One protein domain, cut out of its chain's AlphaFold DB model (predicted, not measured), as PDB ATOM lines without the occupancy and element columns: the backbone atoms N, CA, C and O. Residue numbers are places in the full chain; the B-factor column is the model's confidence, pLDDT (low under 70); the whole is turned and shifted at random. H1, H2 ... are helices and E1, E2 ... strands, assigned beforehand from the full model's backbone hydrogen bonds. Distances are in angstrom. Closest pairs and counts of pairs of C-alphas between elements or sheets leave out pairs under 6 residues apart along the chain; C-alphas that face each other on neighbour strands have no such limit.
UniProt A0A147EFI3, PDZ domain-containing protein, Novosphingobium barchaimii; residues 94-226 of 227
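AT A GLANCE: This is residues 94 to 226 of the 227 residues of the protein "PDZ domain-containing protein" of Novosphingobium barchaimii (UniProt A0A147EFI3). One helix, H2, forms the core: a small three-stranded sheet covers one side of it, H3 crosses it on another side, and H4 crosses its beginning on a third. H6 runs back beside H4 and also packs on H3, and its last residues, 221 to 226, stick out as an arm. The printed part has 133 residues, in the order E1, E2, E3, H1, H2, H3, H4, H5, H6; the sheet, E1 E3 E2, is mixed, and the class is mostly helix. The whole is compact, with a radius of gyration of the C-alphas of 14.3 A and spans of 45 by 35 by 31 A.

HOW THE PARTS SIT: E1, residues 94 to 96, is an edge strand parallel to E3, residues 110 to 113, with N 94 and O 110 at 2.9 A. E2, residues 103 to 105, is the other edge strand and forms an antiparallel hairpin with E3; N 111 and O 104 are 2.8 A apart. H1, residues 114 to 119, only grazes the sheet. H2, residues 122 to 137, is on one face of the sheet, making two layers, a helix layer over a strand layer; its height is 8.5 A, and it runs along the strands, at 15 degrees to E2 on the local plane. H3, residues 153 to 175, touches H2 at a steep tilt of 54 degrees, opposite ways; their closest C-alphas, of His 131 and Gly 169, are 4.3 A apart. H4, residues 180 to 193, is the hub, touching four helices. With residues 180 to 186 alone it touches H2, about perpendicular at 86 degrees, closest at the C-alphas of Glu 124 and Gly 182, 4.8 A. H5, residues 197 to 201, touches H4 only at the corner, and only just, with 3 pairs of C-alphas within 8 A, the closest being Ala 191 and Ile 198, 6.6 A. H6, residues 205 to 226, touches H4 at a shallow tilt of 7 degrees, opposite ways, closest at the C-alphas of Glu 184 and Ile 209, 5.6 A. Each O i to N i+4 pair is within hydrogen-bond range in H1, H2, H3 and H6, against 9 of 10 in H4 and 0 of 1 in H5, where O i to N i+3 gives 0 of 2.

IN THESE COORDINATES: E1 begins at C-alpha 94, (29.094, -55.056, 55.897). H2 measures 21.8 A, H3 33.2 A, H4 20.5 A and H6 32.2 A, ending at C-alpha 226, (-1.480, -49.126, 43.228).

THE WHOLE: The C-alphas farthest apart, of Leu 148 and Arg 226, are 45.7 A apart. The printed part has no cut; the link from H2 to H3 is long. pLDDT is under 70 at residues 141 to 157, 194 to 203 and 224 to 226.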
ATOM      1  N   ALA A  94      28.149 -55.051  54.795       87.00
ATOM      2  CA  ALA A  94      29.094 -55.056  55.897       87.00
ATOM      3  C   ALA A  94      29.482 -53.636  56.316       87.00
ATOM      4  O   ALA A  94      29.783 -52.790  55.474       87.00
ATOM      5  N   VAL A  95      29.570 -53.399  57.626       87.38
ATOM      6  CA  VAL A  95      30.298 -52.239  58.155       87.38
ATOM      7  C   VAL A  95      31.730 -52.674  58.438       87.38
ATOM      8  O   VAL A  95      31.962 -53.528  59.298       87.38
ATOM      9  N   VAL A  96      32.693 -52.087  57.731       85.44
ATOM     10  CA  VAL A  96      34.112 -52.452  57.838       85.44
ATOM     11  C   VAL A  96      34.908 -51.406  58.631       85.44
ATOM     12  O   VAL A  96      34.589 -50.211  58.576       85.44
ATOM     13  N   PRO A  97      35.946 -51.811  59.390       84.44
ATOM     14  CA  PRO A  97      36.822 -50.871  60.085       84.44
ATOM     15  C   PRO A  97      37.490 -49.883  59.122       84.44
ATOM     16  O   PRO A  97      37.948 -50.268  58.049       84.44
ATOM     17  N   GLY A  98      37.581 -48.615  59.522       82.06
ATOM     18  CA  GLY A  98      38.265 -47.581  58.746       82.06
ATOM     19  C   GLY A  98      37.670 -46.193  58.960       82.06
ATOM     20  O   GLY A  98      36.452 -46.025  58.970       82.06
ATOM     21  N   ASP A  99      38.534 -45.188  59.114       85.88
ATOM     22  CA  ASP A  99      38.112 -43.807  59.384       85.88
ATOM     23  C   ASP A  99      37.838 -42.983  58.124       85.88
ATOM     24  O   ASP A  99      37.138 -41.970  58.192       85.88
ATOM     25  N   ARG A 100      38.371 -43.401  56.969       83.31
ATOM     26  CA  ARG A 100      38.117 -42.719  55.695       83.31
ATOM     27  C   ARG A 100      36.678 -42.991  55.241       83.31
ATOM     28  O   ARG A 100      36.301 -44.159  55.191       83.31
ATOM     29  N   PRO A 101      35.871 -41.958  54.928       84.81
ATOM     30  CA  PRO A 101      34.506 -42.142  54.438       84.81
ATOM     31  C   PRO A 101      34.488 -42.736  53.027       84.81
ATOM     32  O   PRO A 101      34.722 -42.018  52.055       84.81
ATOM     33  N   GLU A 102      34.222 -44.037  52.928       81.19
ATOM     34  CA  GLU A 102      34.254 -44.801  51.681       81.19
ATOM     35  C   GLU A 102      33.183 -45.902  51.705       81.19
ATOM     36  O   GLU A 102      32.773 -46.381  52.768       81.19
ATOM     37  N   ALA A 103      32.737 -46.286  50.515       84.75
ATOM     38  CA  ALA A 103      31.910 -47.454  50.263       84.75
ATOM     39  C   ALA A 103      32.446 -48.151  49.014       84.75
ATOM     40  O   ALA A 103      33.051 -47.501  48.157       84.75
ATOM     41  N   TRP A 104      32.281 -49.462  48.954       83.25
ATOM     42  CA  TRP A 104      32.689 -50.266  47.812       83.25
ATOM     43  C   TRP A 104      31.904 -51.572  47.797       83.25
ATOM     44  O   TRP A 104      31.290 -51.961  48.792       83.25
ATOM     45  N   SER A 105      31.959 -52.273  46.679       81.81
ATOM     46  CA  SER A 105      31.357 -53.589  46.516       81.81
ATOM     47  C   SER A 105      32.274 -54.505  45.722       81.81
ATOM     48  O   SER A 105      33.108 -54.061  44.927       81.81
ATOM     49  N   ASP A 106      32.128 -55.804  45.952       79.62
ATOM     50  CA  ASP A 106      32.687 -56.847  45.104       79.62
ATOM     51  C   ASP A 106      31.567 -57.733  44.534       79.62
ATOM     52  O   ASP A 106      30.406 -57.330  44.461       79.62
ATOM     53  N   ALA A 107      31.910 -58.930  44.051       79.25
ATOM     54  CA  ALA A 107      30.933 -59.832  43.443       79.25
ATOM     55  C   ALA A 107      29.943 -60.429  44.453       79.25
ATOM     56  O   ALA A 107      28.950 -61.028  44.043       79.25
ATOM     57  N   HIS A 108      30.212 -60.289  45.748       77.19
ATOM     58  CA  HIS A 108      29.539 -61.015  46.810       77.19
ATOM     59  C   HIS A 108      28.957 -60.105  47.887       77.19
ATOM     60  O   HIS A 108      27.962 -60.498  48.487       77.19
ATOM     61  N   TYR A 109      29.529 -58.929  48.164       83.06
ATOM     62  CA  TYR A 109      29.010 -58.021  49.184       83.06
ATOM     63  C   TYR A 109      29.278 -56.543  48.902       83.06
ATOM     64  O   TYR A 109      30.169 -56.156  48.149       83.06
ATOM     65  N   ALA A 110      28.473 -55.718  49.563       87.12
ATOM     66  CA  ALA A 110      28.654 -54.286  49.696       87.12
ATOM     67  C   ALA A 110      29.281 -53.970  51.059       87.12
ATOM     68  O   ALA A 110      28.913 -54.550  52.084       87.12
ATOM     69  N   ALA A 111      30.202 -53.020  51.094       85.69
ATOM     70  CA  ALA A 111      30.890 -52.585  52.294       85.69
ATOM     71  C   ALA A 111      30.790 -51.070  52.458       85.69
ATOM     72  O   ALA A 111      30.995 -50.304  51.519       85.69
ATOM     73  N   VAL A 112      30.540 -50.637  53.691       88.69
ATOM     74  CA  VAL A 112      30.632 -49.235  54.104       88.69
ATOM     75  C   VAL A 112      31.623 -49.110  55.249       88.69
ATOM     76  O   VAL A 112      31.623 -49.918  56.180       88.69
ATOM     77  N   THR A 113      32.494 -48.108  55.208       86.94
ATOM     78  CA  THR A 113      33.426 -47.885  56.317       86.94
ATOM     79  C   THR A 113      32.711 -47.277  57.522       86.94
ATOM     80  O   THR A 113      31.729 -46.540  57.394       86.94
ATOM     81  N   GLN A 114      33.248 -47.507  58.722       89.62
ATOM     82  CA  GLN A 114      32.796 -46.807  59.931       89.62
ATOM     83  C   GLN A 114      32.873 -45.277  59.778       89.62
ATOM     84  O   GLN A 114      32.006 -44.558  60.271       89.62
ATOM     85  N   GLY A 115      33.896 -44.772  59.084       88.81
ATOM     86  CA  GLY A 115      34.046 -43.356  58.765       88.81
ATOM     87  C   GLY A 115      32.880 -42.801  57.950       88.81
ATOM     88  O   GLY A 115      32.399 -41.708  58.251       88.81
ATOM     89  N   LEU A 116      32.389 -43.556  56.960       88.62
ATOM     90  CA  LEU A 116      31.213 -43.165  56.187       88.62
ATOM     91  C   LEU A 116      29.947 -43.221  57.042       88.62
ATOM     92  O   LEU A 116      29.195 -42.249  57.057       88.62
ATOM     93  N   ALA A 117      29.759 -44.302  57.801       91.50
ATOM     94  CA  ALA A 117      28.603 -44.472  58.679       91.50
ATOM     95  C   ALA A 117      28.488 -43.363  59.743       91.50
ATOM     96  O   ALA A 117      27.386 -42.959  60.090       91.50
ATOM     97  N   ARG A 118      29.614 -42.826  60.241       92.81
ATOM     98  CA  ARG A 118      29.620 -41.674  61.167       92.81
ATOM     99  C   ARG A 118      29.383 -40.331  60.478       92.81
ATOM    100  O   ARG A 118      28.926 -39.392  61.123       92.81
ATOM    101  N   LEU A 119      29.784 -40.200  59.214       89.31
ATOM    102  CA  LEU A 119      29.687 -38.947  58.464       89.31
ATOM    103  C   LEU A 119      28.287 -38.725  57.885       89.31
ATOM    104  O   LEU A 119      27.821 -37.586  57.828       89.31
ATOM    105  N   ALA A 120      27.680 -39.784  57.357       90.62
ATOM    106  CA  ALA A 120      26.423 -39.724  56.633       90.62
ATOM    107  C   ALA A 120      25.221 -39.659  57.586       90.62
ATOM    108  O   ALA A 120      25.229 -40.241  58.668       90.62
ATOM    109  N   ARG A 121      24.173 -38.944  57.167       94.94
ATOM    110  CA  ARG A 121      22.832 -39.048  57.760       94.94
ATOM    111  C   ARG A 121      22.144 -40.319  57.266       94.94
ATOM    112  O   ARG A 121      22.602 -40.915  56.299       94.94
ATOM    113  N   ASP A 122      21.035 -40.692  57.893       94.25
ATOM    114  CA  ASP A 122      20.379 -41.984  57.658       94.25
ATOM    115  C   ASP A 122      20.001 -42.206  56.181       94.25
ATOM    116  O   ASP A 122      20.492 -43.145  55.561       94.25
ATOM    117  N   ASP A 123      19.278 -41.266  55.557       96.00
ATOM    118  CA  ASP A 123      18.944 -41.339  54.123       96.00
ATOM    119  C   ASP A 123      20.191 -41.311  53.215       96.00
ATOM    120  O   ASP A 123      20.258 -41.948  52.167       96.00
ATOM    121  N   GLU A 124      21.223 -40.571  53.611       94.06
ATOM    122  CA  GLU A 124      22.462 -40.473  52.835       94.06
ATOM    123  C   GLU A 124      23.243 -41.797  52.871       94.06
ATOM    124  O   GLU A 124      23.767 -42.248  51.851       94.06
ATOM    125  N   LEU A 125      23.298 -42.433  54.046       93.69
ATOM    126  CA  LEU A 125      23.914 -43.739  54.248       93.69
ATOM    127  C   LEU A 125      23.106 -44.827  53.541       93.69
ATOM    128  O   LEU A 125      23.697 -45.687  52.891       93.69
ATOM    129  N   ALA A 126      21.776 -44.758  53.612       95.00
ATOM    130  CA  ALA A 126      20.883 -45.670  52.914       95.00
ATOM    131  C   ALA A 126      21.120 -45.639  51.402       95.00
ATOM    132  O   ALA A 126      21.202 -46.699  50.785       95.00
ATOM    133  N   PHE A 127      21.317 -44.457  50.806       93.94
ATOM    134  CA  PHE A 127      21.680 -44.367  49.393       93.94
ATOM    135  C   PHE A 127      23.037 -45.010  49.093       93.94
ATOM    136  O   PHE A 127      23.139 -45.779  48.140       93.94
ATOM    137  N   ALA A 128      24.070 -44.729  49.895       91.81
ATOM    138  CA  ALA A 128      25.393 -45.320  49.694       91.81
ATOM    139  C   ALA A 128      25.343 -46.857  49.771       91.81
ATOM    140  O   ALA A 128      25.852 -47.537  48.885       91.81
ATOM    141  N   VAL A 129      24.655 -47.404  50.777       93.31
ATOM    142  CA  VAL A 129      24.440 -48.850  50.923       93.31
ATOM    143  C   VAL A 129      23.652 -49.411  49.738       93.31
ATOM    144  O   VAL A 129      24.064 -50.405  49.146       93.31
ATOM    145  N   ALA A 130      22.542 -48.777  49.360       94.38
ATOM    146  CA  ALA A 130      21.691 -49.244  48.271       94.38
ATOM    147  C   ALA A 130      22.399 -49.205  46.907       94.38
ATOM    148  O   ALA A 130      22.176 -50.086  46.078       94.38
ATOM    149  N   HIS A 131      23.260 -48.212  46.678       93.00
ATOM    150  CA  HIS A 131      24.088 -48.104  45.480       93.00
ATOM    151  C   HIS A 131      25.090 -49.265  45.389       93.00
ATOM    152  O   HIS A 131      25.138 -49.954  44.370       93.00
ATOM    153  N   GLU A 132      25.813 -49.567  46.469       91.69
ATOM    154  CA  GLU A 132      26.737 -50.708  46.485       91.69
ATOM    155  C   GLU A 132      26.003 -52.055  46.396       91.69
ATOM    156  O   GLU A 132      26.422 -52.950  45.665       91.69
ATOM    157  N   MET A 133      24.848 -52.202  47.058       93.31
ATOM    158  CA  MET A 133      23.992 -53.380  46.878       93.31
ATOM    159  C   MET A 133      23.561 -53.539  45.416       93.31
ATOM    160  O   MET A 133      23.517 -54.657  44.907       93.31
ATOM    161  N   ALA A 134      23.256 -52.439  44.725       93.00
ATOM    162  CA  ALA A 134      22.890 -52.482  43.319       93.00
ATOM    163  C   ALA A 134      24.045 -52.976  42.434       93.00
ATOM    164  O   ALA A 134      23.792 -53.735  41.501       93.00
ATOM    165  N   HIS A 135      25.296 -52.627  42.741       90.56
ATOM    166  CA  HIS A 135      26.458 -53.192  42.048       90.56
ATOM    167  C   HIS A 135      26.566 -54.711  42.219       90.56
ATOM    168  O   HIS A 135      26.818 -55.405  41.230       90.56
ATOM    169  N   VAL A 136      26.310 -55.233  43.423       89.19
ATOM    170  CA  VAL A 136      26.282 -56.685  43.679       89.19
ATOM    171  C   VAL A 136      25.147 -57.348  42.891       89.19
ATOM    172  O   VAL A 136      25.374 -58.289  42.131       89.19
ATOM    173  N   LEU A 137      23.923 -56.822  43.005       91.81
ATOM    174  CA  LEU A 137      22.727 -57.397  42.374       91.81
ATOM    175  C   LEU A 137      22.782 -57.377  40.842       91.81
ATOM    176  O   LEU A 137      22.270 -58.290  40.196       91.81
ATOM    177  N   LEU A 138      23.396 -56.346  40.263       91.44
ATOM    178  CA  LEU A 138      23.589 -56.212  38.818       91.44
ATOM    179  C   LEU A 138      24.880 -56.880  38.326       91.44
ATOM    180  O   LEU A 138      25.190 -56.794  37.138       91.44
ATOM    181  N   GLN A 139      25.630 -57.542  39.217       89.25
ATOM    182  CA  GLN A 139      26.882 -58.236  38.903       89.25
ATOM    183  C   GLN A 139      27.900 -57.314  38.212       89.25
ATOM    184  O   GLN A 139      28.569 -57.677  37.245       89.25
ATOM    185  N   HIS A 140      28.012 -56.078  38.702       84.56
ATOM    186  CA  HIS A 140      28.953 -55.090  38.176       84.56
ATOM    187  C   HIS A 140      30.398 -55.315  38.640       84.56
ATOM    188  O   HIS A 140      31.311 -54.699  38.083       84.56
ATOM    189  N   ALA A 141      30.607 -56.182  39.629       67.00
ATOM    190  CA  ALA A 141      31.917 -56.493  40.174       67.00
ATOM    191  C   ALA A 141      32.843 -57.196  39.172       67.00
ATOM    192  O   ALA A 141      32.401 -57.928  38.287       67.00
ATOM    193  N   GLY A 142      34.152 -56.993  39.339       54.69
ATOM    194  CA  GLY A 142      35.177 -57.683  38.551       54.69
ATOM    195  C   GLY A 142      35.676 -56.942  37.308       54.69
ATOM    196  O   GLY A 142      36.432 -57.528  36.536       54.69
ATOM    197  N   GLU A 143      35.331 -55.664  37.109       50.94
ATOM    198  CA  GLU A 143      36.011 -54.829  36.107       50.94
ATOM    199  C   GLU A 143      36.798 -53.693  36.750       50.94
ATOM    200  O   GLU A 143      36.266 -53.010  37.624       50.94
ATOM    201  N   PRO A 144      38.057 -53.474  36.326       44.31
ATOM    202  CA  PRO A 144      38.950 -52.553  37.003       44.31
ATOM    203  C   PRO A 144      38.348 -51.148  37.091       44.31
ATOM    204  O   PRO A 144      38.045 -50.508  36.081       44.31
ATOM    205  N   HIS A 145      38.196 -50.656  38.316       48.00
ATOM    206  CA  HIS A 145      37.975 -49.245  38.599       48.00
ATOM    207  C   HIS A 145      39.347 -48.580  38.644       48.00
ATOM    208  O   HIS A 145      40.172 -48.877  39.505       48.00
ATOM    209  N   GLY A 146      39.638 -47.730  37.664       40.78
ATOM    210  CA  GLY A 146      40.907 -47.022  37.603       40.78
ATOM    211  C   GLY A 146      40.904 -45.960  36.507       40.78
ATOM    212  O   GLY A 146      40.173 -46.085  35.529       40.78
ATOM    213  N   PRO A 147      41.740 -44.920  36.615       38.56
ATOM    214  CA  PRO A 147      41.730 -43.791  35.680       38.56
ATOM    215  C   PRO A 147      41.975 -44.192  34.211       38.56
ATOM    216  O   PRO A 147      41.528 -43.491  33.306       38.56
ATOM    217  N   LEU A 148      42.632 -45.335  33.957       44.22
ATOM    218  CA  LEU A 148      42.837 -45.872  32.605       44.22
ATOM    219  C   LEU A 148      41.598 -46.564  32.008       44.22
ATOM    220  O   LEU A 148      41.495 -46.639  30.786       44.22
ATOM    221  N   THR A 149      40.658 -47.063  32.821       48.25
ATOM    222  CA  THR A 149      39.442 -47.734  32.318       48.25
ATOM    223  C   THR A 149      38.336 -46.749  31.949       48.25
ATOM    224  O   THR A 149      37.420 -47.106  31.212       48.25
ATOM    225  N   THR A 150      38.461 -45.482  32.358       46.88
ATOM    226  CA  THR A 150      37.487 -44.405  32.115       46.88
ATOM    227  C   THR A 150      37.629 -43.735  30.731       46.88
ATOM    228  O   THR A 150      36.858 -42.829  30.393       46.88
ATOM    229  N   ILE A 151      38.574 -44.181  29.892       44.56
ATOM    230  CA  ILE A 151      38.845 -43.624  28.554       44.56
ATOM    231  C   ILE A 151      38.243 -44.533  27.462       44.56
ATOM    232  O   ILE A 151      38.382 -45.754  27.494       44.56
ATOM    233  N   GLY A 152      37.556 -43.952  26.472       52.97
ATOM    234  CA  GLY A 152      37.004 -44.696  25.329       52.97
ATOM    235  C   GLY A 152      35.804 -45.596  25.674       52.97
ATOM    236  O   GLY A 152      34.906 -45.193  26.413       52.97
ATOM    237  N   ILE A 153      35.757 -46.808  25.102       55.81
ATOM    238  CA  ILE A 153      34.639 -47.764  25.262       55.81
ATOM    239  C   ILE A 153      34.505 -48.234  26.724       55.81
ATOM    240  O   ILE A 153      33.385 -48.326  27.228       55.81
ATOM    241  N   GLY A 154      35.625 -48.430  27.433       53.72
ATOM    242  CA  GLY A 154      35.626 -48.779  28.862       53.72
ATOM    243  C   GLY A 154      34.938 -47.719  29.727       53.72
ATOM    244  O   GLY A 154      34.102 -48.038  30.572       53.72
ATOM    245  N   GLY A 155      35.170 -46.440  29.416       60.34
ATOM    246  CA  GLY A 155      34.549 -45.325  30.126       60.34
ATOM    247  C   GLY A 155      33.053 -45.165  29.866       60.34
ATOM    248  O   GLY A 155      32.355 -44.591  30.699       60.34
ATOM    249  N   ARG A 156      32.530 -45.647  28.732       62.09
ATOM    250  CA  ARG A 156      31.078 -45.673  28.481       62.09
ATOM    251  C   ARG A 156      30.401 -46.767  29.299       62.09
ATOM    252  O   ARG A 156      29.430 -46.476  29.991       62.09
ATOM    253  N   ARG A 157      30.973 -47.974  29.290       68.19
ATOM    254  CA  ARG A 157      30.462 -49.122  30.049       68.19
ATOM    255  C   ARG A 157      30.446 -48.856  31.552       68.19
ATOM    256  O   ARG A 157      29.451 -49.144  32.205       68.19
ATOM    257  N   SER A 158      31.504 -48.241  32.083       72.62
ATOM    258  CA  SER A 158      31.536 -47.780  33.476       72.62
ATOM    259  C   SER A 158      30.375 -46.819  33.766       72.62
ATOM    260  O   SER A 158      29.589 -47.073  34.669       72.62
ATOM    261  N   ARG A 159      30.150 -45.786  32.942       76.69
ATOM    262  CA  ARG A 159      29.040 -44.837  33.167       76.69
ATOM    263  C   ARG A 159      27.653 -45.475  33.096       76.69
ATOM    264  O   ARG A 159      26.755 -45.029  33.801       76.69
ATOM    265  N   GLU A 160      27.449 -46.456  32.223       81.56
ATOM    266  CA  GLU A 160      26.178 -47.183  32.118       81.56
ATOM    267  C   GLU A 160      25.912 -48.043  33.355       81.56
ATOM    268  O   GLU A 160      24.807 -47.991  33.892       81.56
ATOM    269  N   ARG A 161      26.934 -48.751  33.855       84.75
ATOM    270  CA  ARG A 161      26.852 -49.515  35.110       84.75
ATOM    271  C   ARG A 161      26.502 -48.621  36.290       84.75
ATOM    272  O   ARG A 161      25.596 -48.931  37.050       84.75
ATOM    273  N   GLU A 162      27.161 -47.479  36.387       83.25
ATOM    274  CA  GLU A 162      26.931 -46.504  37.451       83.25
ATOM    275  C   GLU A 162      25.519 -45.910  37.410       83.25
ATOM    276  O   GLU A 162      24.863 -45.788  38.437       83.25
ATOM    277  N   ARG A 163      24.986 -45.620  36.214       87.00
ATOM    278  CA  ARG A 163      23.581 -45.200  36.063       87.00
ATOM    279  C   ARG A 163      22.603 -46.306  36.444       87.00
ATOM    280  O   ARG A 163      21.578 -46.026  37.060       87.00
ATOM    281  N   ALA A 164      22.894 -47.551  36.070       90.81
ATOM    282  CA  ALA A 164      22.066 -48.691  36.447       90.81
ATOM    283  C   ALA A 164      22.089 -48.919  37.969       90.81
ATOM    284  O   ALA A 164      21.034 -49.164  38.558       90.81
ATOM    285  N   ALA A 165      23.252 -48.750  38.607       90.50
ATOM    286  CA  ALA A 165      23.406 -48.804  40.056       90.50
ATOM    287  C   ALA A 165      22.693 -47.639  40.761       90.50
ATOM    288  O   ALA A 165      21.966 -47.874  41.718       90.50
ATOM    289  N   ASP A 166      22.795 -46.403  40.259       91.69
ATOM    290  CA  ASP A 166      22.047 -45.250  40.786       91.69
ATOM    291  C   ASP A 166      20.530 -45.463  40.688       91.69
ATOM    292  O   ASP A 166      19.799 -45.191  41.645       91.69
ATOM    293  N   ARG A 167      20.039 -45.980  39.554       94.69
ATOM    294  CA  ARG A 167      18.614 -46.280  39.361       94.69
ATOM    295  C   ARG A 167      18.138 -47.361  40.328       94.69
ATOM    296  O   ARG A 167      17.191 -47.134  41.077       94.69
ATOM    297  N   LEU A 168      18.785 -48.527  40.341       95.25
ATOM    298  CA  LEU A 168      18.383 -49.617  41.231       95.25
ATOM    299  C   LEU A 168      18.565 -49.234  42.706       95.25
ATOM    300  O   LEU A 168      17.668 -49.491  43.502       95.25
ATOM    301  N   GLY A 169      19.656 -48.557  43.063       94.25
ATOM    302  CA  GLY A 169      19.898 -48.052  44.412       94.25
ATOM    303  C   GLY A 169      18.805 -47.089  44.877       94.25
ATOM    304  O   GLY A 169      18.286 -47.238  45.980       94.25
ATOM    305  N   THR A 170      18.358 -46.173  44.010       95.50
ATOM    306  CA  THR A 170      17.221 -45.283  44.312       95.50
ATOM    307  C   THR A 170      15.930 -46.077  44.537       95.50
ATOM    308  O   THR A 170      15.203 -45.809  45.490       95.50
ATOM    309  N   ILE A 171      15.653 -47.090  43.708       95.88
ATOM    310  CA  ILE A 171      14.480 -47.966  43.877       95.88
ATOM    311  C   ILE A 171      14.542 -48.709  45.218       95.88
ATOM    312  O   ILE A 171      13.543 -48.751  45.936       95.88
ATOM    313  N   LEU A 172      15.693 -49.299  45.557       95.25
ATOM    314  CA  LEU A 172      15.898 -50.040  46.804       95.25
ATOM    315  C   LEU A 172      15.700 -49.135  48.023       95.25
ATOM    316  O   LEU A 172      14.946 -49.487  48.925       95.25
ATOM    317  N   MET A 173      16.319 -47.955  48.008       95.00
ATOM    318  CA  MET A 173      16.203 -46.941  49.052       95.00
ATOM    319  C   MET A 173      14.743 -46.524  49.285       95.00
ATOM    320  O   MET A 173      14.250 -46.599  50.409       95.00
ATOM    321  N   VAL A 174      14.030 -46.150  48.217       95.50
ATOM    322  CA  VAL A 174      12.626 -45.713  48.305       95.50
ATOM    323  C   VAL A 174      11.719 -46.850  48.777       95.50
ATOM    324  O   VAL A 174      10.852 -46.637  49.621       95.50
ATOM    325  N   ARG A 175      11.921 -48.079  48.284       93.88
ATOM    326  CA  ARG A 175      11.150 -49.253  48.736       93.88
ATOM    327  C   ARG A 175      11.415 -49.617  50.195       93.88
ATOM    328  O   ARG A 175      10.535 -50.187  50.829       93.88
ATOM    329  N   ALA A 176      12.595 -49.290  50.712       92.25
ATOM    330  CA  ALA A 176      12.937 -49.445  52.120       92.25
ATOM    331  C   ALA A 176      12.416 -48.292  53.006       92.25
ATOM    332  O   ALA A 176      12.606 -48.340  54.217       92.25
ATOM    333  N   GLY A 177      11.733 -47.292  52.430       94.31
ATOM    334  CA  GLY A 177      11.098 -46.192  53.165       94.31
ATOM    335  C   GLY A 177      11.981 -44.961  53.389       94.31
ATOM    336  O   GLY A 177      11.567 -44.063  54.117       94.31
ATOM    337  N   TYR A 178      13.161 -44.899  52.770       95.94
ATOM    338  CA  TYR A 178      14.073 -43.756  52.878       95.94
ATOM    339  C   TYR A 178      13.769 -42.661  51.842       95.94
ATOM    340  O   TYR A 178      13.243 -42.936  50.756       95.94
ATOM    341  N   ASP A 179      14.150 -41.417  52.144       95.31
ATOM    342  CA  ASP A 179      13.926 -40.265  51.265       95.31
ATOM    343  C   ASP A 179      15.027 -40.127  50.202       95.31
ATOM    344  O   ASP A 179      16.174 -39.784  50.496       95.31
ATOM    345  N   ALA A 180      14.659 -40.290  48.928       94.12
ATOM    346  CA  ALA A 180      15.558 -40.097  47.789       94.12
ATOM    347  C   ALA A 180      16.223 -38.701  47.736       94.12
ATOM    348  O   ALA A 180      17.276 -38.555  47.115       94.12
ATOM    349  N   ASN A 181      15.676 -37.677  48.403       92.94
ATOM    350  CA  ASN A 181      16.348 -36.378  48.539       92.94
ATOM    351  C   ASN A 181      17.677 -36.487  49.311       92.94
ATOM    352  O   ASN A 181      18.607 -35.715  49.056       92.94
ATOM    353  N   GLY A 182      17.799 -37.457  50.224       90.19
ATOM    354  CA  GLY A 182      19.039 -37.748  50.939       90.19
ATOM    355  C   GLY A 182      20.169 -38.168  50.000       90.19
ATOM    356  O   GLY A 182      21.303 -37.723  50.168       90.19
ATOM    357  N   ALA A 183      19.860 -38.927  48.946       88.62
ATOM    358  CA  ALA A 183      20.830 -39.313  47.923       88.62
ATOM    359  C   ALA A 183      21.406 -38.094  47.180       88.62
ATOM    360  O   ALA A 183      22.621 -37.971  47.001       88.62
ATOM    361  N   GLU A 184      20.546 -37.147  46.793       89.31
ATOM    362  CA  GLU A 184      20.977 -35.900  46.158       89.31
ATOM    363  C   GLU A 184      21.859 -35.066  47.097       89.31
ATOM    364  O   GLU A 184      22.952 -34.642  46.705       89.31
ATOM    365  N   ALA A 185      21.407 -34.853  48.337       88.25
ATOM    366  CA  ALA A 185      22.146 -34.082  49.333       88.25
ATOM    367  C   ALA A 185      23.524 -34.703  49.617       88.25
ATOM    368  O   ALA A 185      24.530 -33.989  49.713       88.25
ATOM    369  N   PHE A 186      23.585 -36.034  49.693       87.88
ATOM    370  CA  PHE A 186      24.825 -36.775  49.860       87.88
ATOM    371  C   PHE A 186      25.796 -36.520  48.706       87.88
ATOM    372  O   PHE A 186      26.936 -36.112  48.943       87.88
ATOM    373  N   LEU A 187      25.344 -36.697  47.461       85.56
ATOM    374  CA  LEU A 187      26.180 -36.505  46.276       85.56
ATOM    375  C   LEU A 187      26.691 -35.067  46.153       85.56
ATOM    376  O   LEU A 187      27.869 -34.867  45.858       85.56
ATOM    377  N   GLN A 188      25.852 -34.067  46.431       86.06
ATOM    378  CA  GLN A 188      26.265 -32.659  46.440       86.06
ATOM    379  C   GLN A 188      27.344 -32.394  47.494       86.06
ATOM    380  O   GLN A 188      28.371 -31.778  47.199       86.06
ATOM    381  N   ARG A 189      27.150 -32.892  48.721       84.56
ATOM    382  CA  ARG A 189      28.102 -32.690  49.819       84.56
ATOM    383  C   ARG A 189      29.430 -33.388  49.556       84.56
ATOM    384  O   ARG A 189      30.492 -32.815  49.803       84.56
ATOM    385  N   MET A 190      29.386 -34.615  49.051       77.50
ATOM    386  CA  MET A 190      30.593 -35.362  48.720       77.50
ATOM    387  C   MET A 190      31.342 -34.696  47.555       77.50
ATOM    388  O   MET A 190      32.566 -34.583  47.614       77.50
ATOM    389  N   ALA A 191      30.629 -34.182  46.546       77.06
ATOM    390  CA  ALA A 191      31.226 -33.447  45.430       77.06
ATOM    391  C   ALA A 191      31.932 -32.165  45.887       77.06
ATOM    392  O   ALA A 191      33.006 -31.846  45.386       77.06
ATOM    393  N   ALA A 192      31.364 -31.455  46.865       78.56
ATOM    394  CA  ALA A 192      31.993 -30.277  47.457       78.56
ATOM    395  C   ALA A 192      33.260 -30.627  48.259       78.56
ATOM    396  O   ALA A 192      34.218 -29.856  48.266       78.56
ATOM    397  N   ARG A 193      33.282 -31.788  48.930       71.19
ATOM    398  CA  ARG A 193      34.409 -32.227  49.769       71.19
ATOM    399  C   ARG A 193      35.566 -32.818  48.966       71.19
ATOM    400  O   ARG A 193      36.720 -32.628  49.337       71.19
ATOM    401  N   ASN A 194      35.265 -33.562  47.905       65.25
ATOM    402  CA  ASN A 194      36.269 -34.177  47.045       65.25
ATOM    403  C   ASN A 194      35.813 -34.160  45.573       65.25
ATOM    404  O   ASN A 194      35.360 -35.187  45.055       65.25
ATOM    405  N   PRO A 195      35.955 -33.010  44.883       55.88
ATOM    406  CA  PRO A 195      35.489 -32.835  43.505       55.88
ATOM    407  C   PRO A 195      36.092 -33.843  42.518       55.88
ATOM    408  O   PRO A 195      35.446 -34.221  41.543       55.88
ATOM    409  N   LEU A 196      37.324 -34.298  42.782       47.25
ATOM    410  CA  LEU A 196      38.047 -35.253  41.941       47.25
ATOM    411  C   LEU A 196      37.752 -36.717  42.313       47.25
ATOM    412  O   LEU A 196      37.754 -37.567  41.431       47.25
ATOM    413  N   GLY A 197      37.452 -37.029  43.578       51.19
ATOM    414  CA  GLY A 197      37.280 -38.411  44.050       51.19
ATOM    415  C   GLY A 197      36.054 -39.126  43.493       51.19
ATOM    416  O   GLY A 197      36.180 -40.220  42.961       51.19
ATOM    417  N   ILE A 198      34.877 -38.493  43.540       50.22
ATOM    418  CA  ILE A 198      33.650 -39.091  42.973       50.22
ATOM    419  C   ILE A 198      33.723 -39.108  41.443       50.22
ATOM    420  O   ILE A 198      33.209 -40.014  40.798       50.22
ATOM    421  N   SER A 199      34.382 -38.111  40.848       48.72
ATOM    422  CA  SER A 199      34.431 -37.930  39.397       48.72
ATOM    423  C   SER A 199      35.417 -38.857  38.676       48.72
ATOM    424  O   SER A 199      35.324 -38.969  37.453       48.72
ATOM    425  N   MET A 200      36.385 -39.470  39.371       41.75
ATOM    426  CA  MET A 200      37.366 -40.358  38.728       41.75
ATOM    427  C   MET A 200      36.850 -41.790  38.530       41.75
ATOM    428  O   MET A 200      37.295 -42.452  37.590       41.75
ATOM    429  N   THR A 201      35.895 -42.243  39.348       50.81
ATOM    430  CA  THR A 201      35.306 -43.593  39.267       50.81
ATOM    431  C   THR A 201      33.816 -43.611  38.906       50.81
ATOM    432  O   THR A 201      33.352 -44.630  38.411       50.81
ATOM    433  N   HIS A 202      33.082 -42.495  39.043       57.78
ATOM    434  CA  HIS A 202      31.642 -42.403  38.747       57.78
ATOM    435  C   HIS A 202      31.319 -41.335  37.665       57.78
ATOM    436  O   HIS A 202      32.144 -40.458  37.380       57.78
ATOM    437  N   PRO A 203      30.118 -41.356  37.035       60.56
ATOM    438  CA  PRO A 203      29.612 -40.284  36.179       60.56
ATOM    439  C   PRO A 203      29.659 -38.919  36.865       60.56
ATOM    440  O   PRO A 203      29.754 -38.816  38.088       60.56
ATOM    441  N   SER A 204      29.511 -37.844  36.080       72.56
ATOM    442  CA  SER A 204      29.404 -36.507  36.664       72.56
ATOM    443  C   SER A 204      28.267 -36.462  37.688       72.56
ATOM    444  O   SER A 204      27.179 -36.990  37.454       72.56
ATOM    445  N   VAL A 205      28.510 -35.792  38.813       77.06
ATOM    446  CA  VAL A 205      27.558 -35.670  39.931       77.06
ATOM    447  C   VAL A 205      26.185 -35.188  39.454       77.06
ATOM    448  O   VAL A 205      25.160 -35.703  39.887       77.06
ATOM    449  N   ARG A 206      26.157 -34.269  38.479       81.25
ATOM    450  CA  ARG A 206      24.922 -33.797  37.841       81.25
ATOM    451  C   ARG A 206      24.104 -34.932  37.216       81.25
ATOM    452  O   ARG A 206      22.901 -34.981  37.434       81.25
ATOM    453  N   ALA A 207      24.739 -35.821  36.450       81.75
ATOM    454  CA  ALA A 207      24.043 -36.921  35.783       81.75
ATOM    455  C   ALA A 207      23.490 -37.942  36.790       81.75
ATOM    456  O   ALA A 207      22.412 -38.488  36.581       81.75
ATOM    457  N   ARG A 208      24.208 -38.167  37.898       85.00
ATOM    458  CA  ARG A 208      23.751 -39.036  38.992       85.00
ATOM    459  C   ARG A 208      22.520 -38.461  39.695       85.00
ATOM    460  O   ARG A 208      21.519 -39.152  39.847       85.00
ATOM    461  N   ILE A 209      22.555 -37.168  40.037       88.88
ATOM    462  CA  ILE A 209      21.415 -36.454  40.641       88.88
ATOM    463  C   ILE A 209      20.190 -36.497  39.721       88.88
ATOM    464  O   ILE A 209      19.079 -36.745  40.182       88.88
ATOM    465  N   GLU A 210      20.379 -36.281  38.420       90.38
ATOM    466  CA  GLU A 210      19.294 -36.385  37.443       90.38
ATOM    467  C   GLU A 210      18.680 -37.794  37.423       90.38
ATOM    468  O   GLU A 210      17.461 -37.926  37.511       90.38
ATOM    469  N   SER A 211      19.514 -38.840  37.413       90.38
ATOM    470  CA  SER A 211      19.066 -40.239  37.471       90.38
ATOM    471  C   SER A 211      18.234 -40.542  38.722       90.38
ATOM    472  O   SER A 211      17.175 -41.164  38.625       90.38
ATOM    473  N   ILE A 212      18.685 -40.076  39.891       91.56
ATOM    474  CA  ILE A 212      17.970 -40.229  41.166       91.56
ATOM    475  C   ILE A 212      16.608 -39.534  41.103       91.56
ATOM    476  O   ILE A 212      15.592 -40.142  41.432       91.56
ATOM    477  N   ARG A 213      16.562 -38.277  40.645       93.44
ATOM    478  CA  ARG A 213      15.315 -37.498  40.575       93.44
ATOM    479  C   ARG A 213      14.286 -38.147  39.659       93.44
ATOM    480  O   ARG A 213      13.131 -38.271  40.058       93.44
ATOM    481  N   VAL A 214      14.703 -38.573  38.467       94.75
ATOM    482  CA  VAL A 214      13.817 -39.251  37.510       94.75
ATOM    483  C   VAL A 214      13.288 -40.547  38.117       94.75
ATOM    484  O   VAL A 214      12.081 -40.765  38.146       94.75
ATOM    485  N   THR A 215      14.167 -41.363  38.701       95.06
ATOM    486  CA  THR A 215      13.775 -42.646  39.299       95.06
ATOM    487  C   THR A 215      12.831 -42.462  40.491       95.06
ATOM    488  O   THR A 215      11.846 -43.182  40.630       95.06
ATOM    489  N   ALA A 216      13.079 -41.469  41.346       93.69
ATOM    490  CA  ALA A 216      12.201 -41.158  42.469       93.69
ATOM    491  C   ALA A 216      10.812 -40.680  42.004       93.69
ATOM    492  O   ALA A 216       9.810 -40.983  42.650       93.69
ATOM    493  N   GLN A 217      10.730 -39.949  40.887       93.69
ATOM    494  CA  GLN A 217       9.454 -39.554  40.278       93.69
ATOM    495  C   GLN A 217       8.704 -40.755  39.689       93.69
ATOM    496  O   GLN A 217       7.504 -40.884  39.936       93.69
ATOM    497  N   GLU A 218       9.402 -41.653  38.984       93.06
ATOM    498  CA  GLU A 218       8.835 -42.916  38.483       93.06
ATOM    499  C   GLU A 218       8.206 -43.714  39.638       93.06
ATOM    500  O   GLU A 218       7.022 -44.047  39.593       93.06
ATOM    501  N   MET A 219       8.947 -43.911  40.732       92.44
ATOM    502  CA  MET A 219       8.476 -44.653  41.908       92.44
ATOM    503  C   MET A 219       7.232 -44.038  42.565       92.44
ATOM    504  O   MET A 219       6.321 -44.767  42.957       92.44
ATOM    505  N   LYS A 220       7.157 -42.703  42.661       87.88
ATOM    506  CA  LYS A 220       5.967 -42.005  43.182       87.88
ATOM    507  C   LYS A 220       4.746 -42.235  42.289       87.88
ATOM    508  O   LYS A 220       3.645 -42.465  42.790       87.88
ATOM    509  N   SER A 221       4.942 -42.199  40.970       84.69
ATOM    510  CA  SER A 221       3.863 -42.448  40.011       84.69
ATOM    511  C   SER A 221       3.341 -43.887  40.088       84.69
ATOM    512  O   SER A 221       2.132 -44.090  40.072       84.69
ATOM    513  N   GLU A 222       4.222 -44.876  40.277       81.31
ATOM    514  CA  GLU A 222       3.830 -46.282  40.444       81.31
ATOM    515  C   GLU A 222       3.058 -46.537  41.743       81.31
ATOM    516  O   GLU A 222       2.130 -47.344  41.744       81.31
ATOM    517  N   GLN A 223       3.426 -45.867  42.839       74.31
ATOM    518  CA  GLN A 223       2.706 -45.969  44.114       74.31
ATOM    519  C   GLN A 223       1.282 -45.419  43.990       74.31
ATOM    520  O   GLN A 223       0.337 -46.085  44.387       74.31
ATOM    521  N   THR A 224       1.120 -44.274  43.321       69.38
ATOM    522  CA  THR A 224      -0.191 -43.622  43.137       69.38
ATOM    523  C   THR A 224      -1.168 -44.459  42.298       69.38
ATOM    524  O   THR A 224      -2.373 -44.272  42.384       69.38
ATOM    525  N   VAL A 225      -0.665 -45.371  41.459       64.69
ATOM    526  CA  VAL A 225      -1.488 -46.262  40.619       64.69
ATOM    527  C   VAL A 225      -1.905 -47.544  41.358       64.69
ATOM    528  O   VAL A 225      -2.802 -48.248  40.899       64.69
ATOM    529  N   ARG A 226      -1.236 -47.888  42.466       58.91
ATOM    530  CA  ARG A 226      -1.480 -49.126  43.228       58.91
ATOM    531  C   ARG A 226      -2.426 -48.946  44.420       58.91
ATOM    532  O   ARG A 226      -2.886 -49.965  44.934       58.91
TER     533      ARG A 226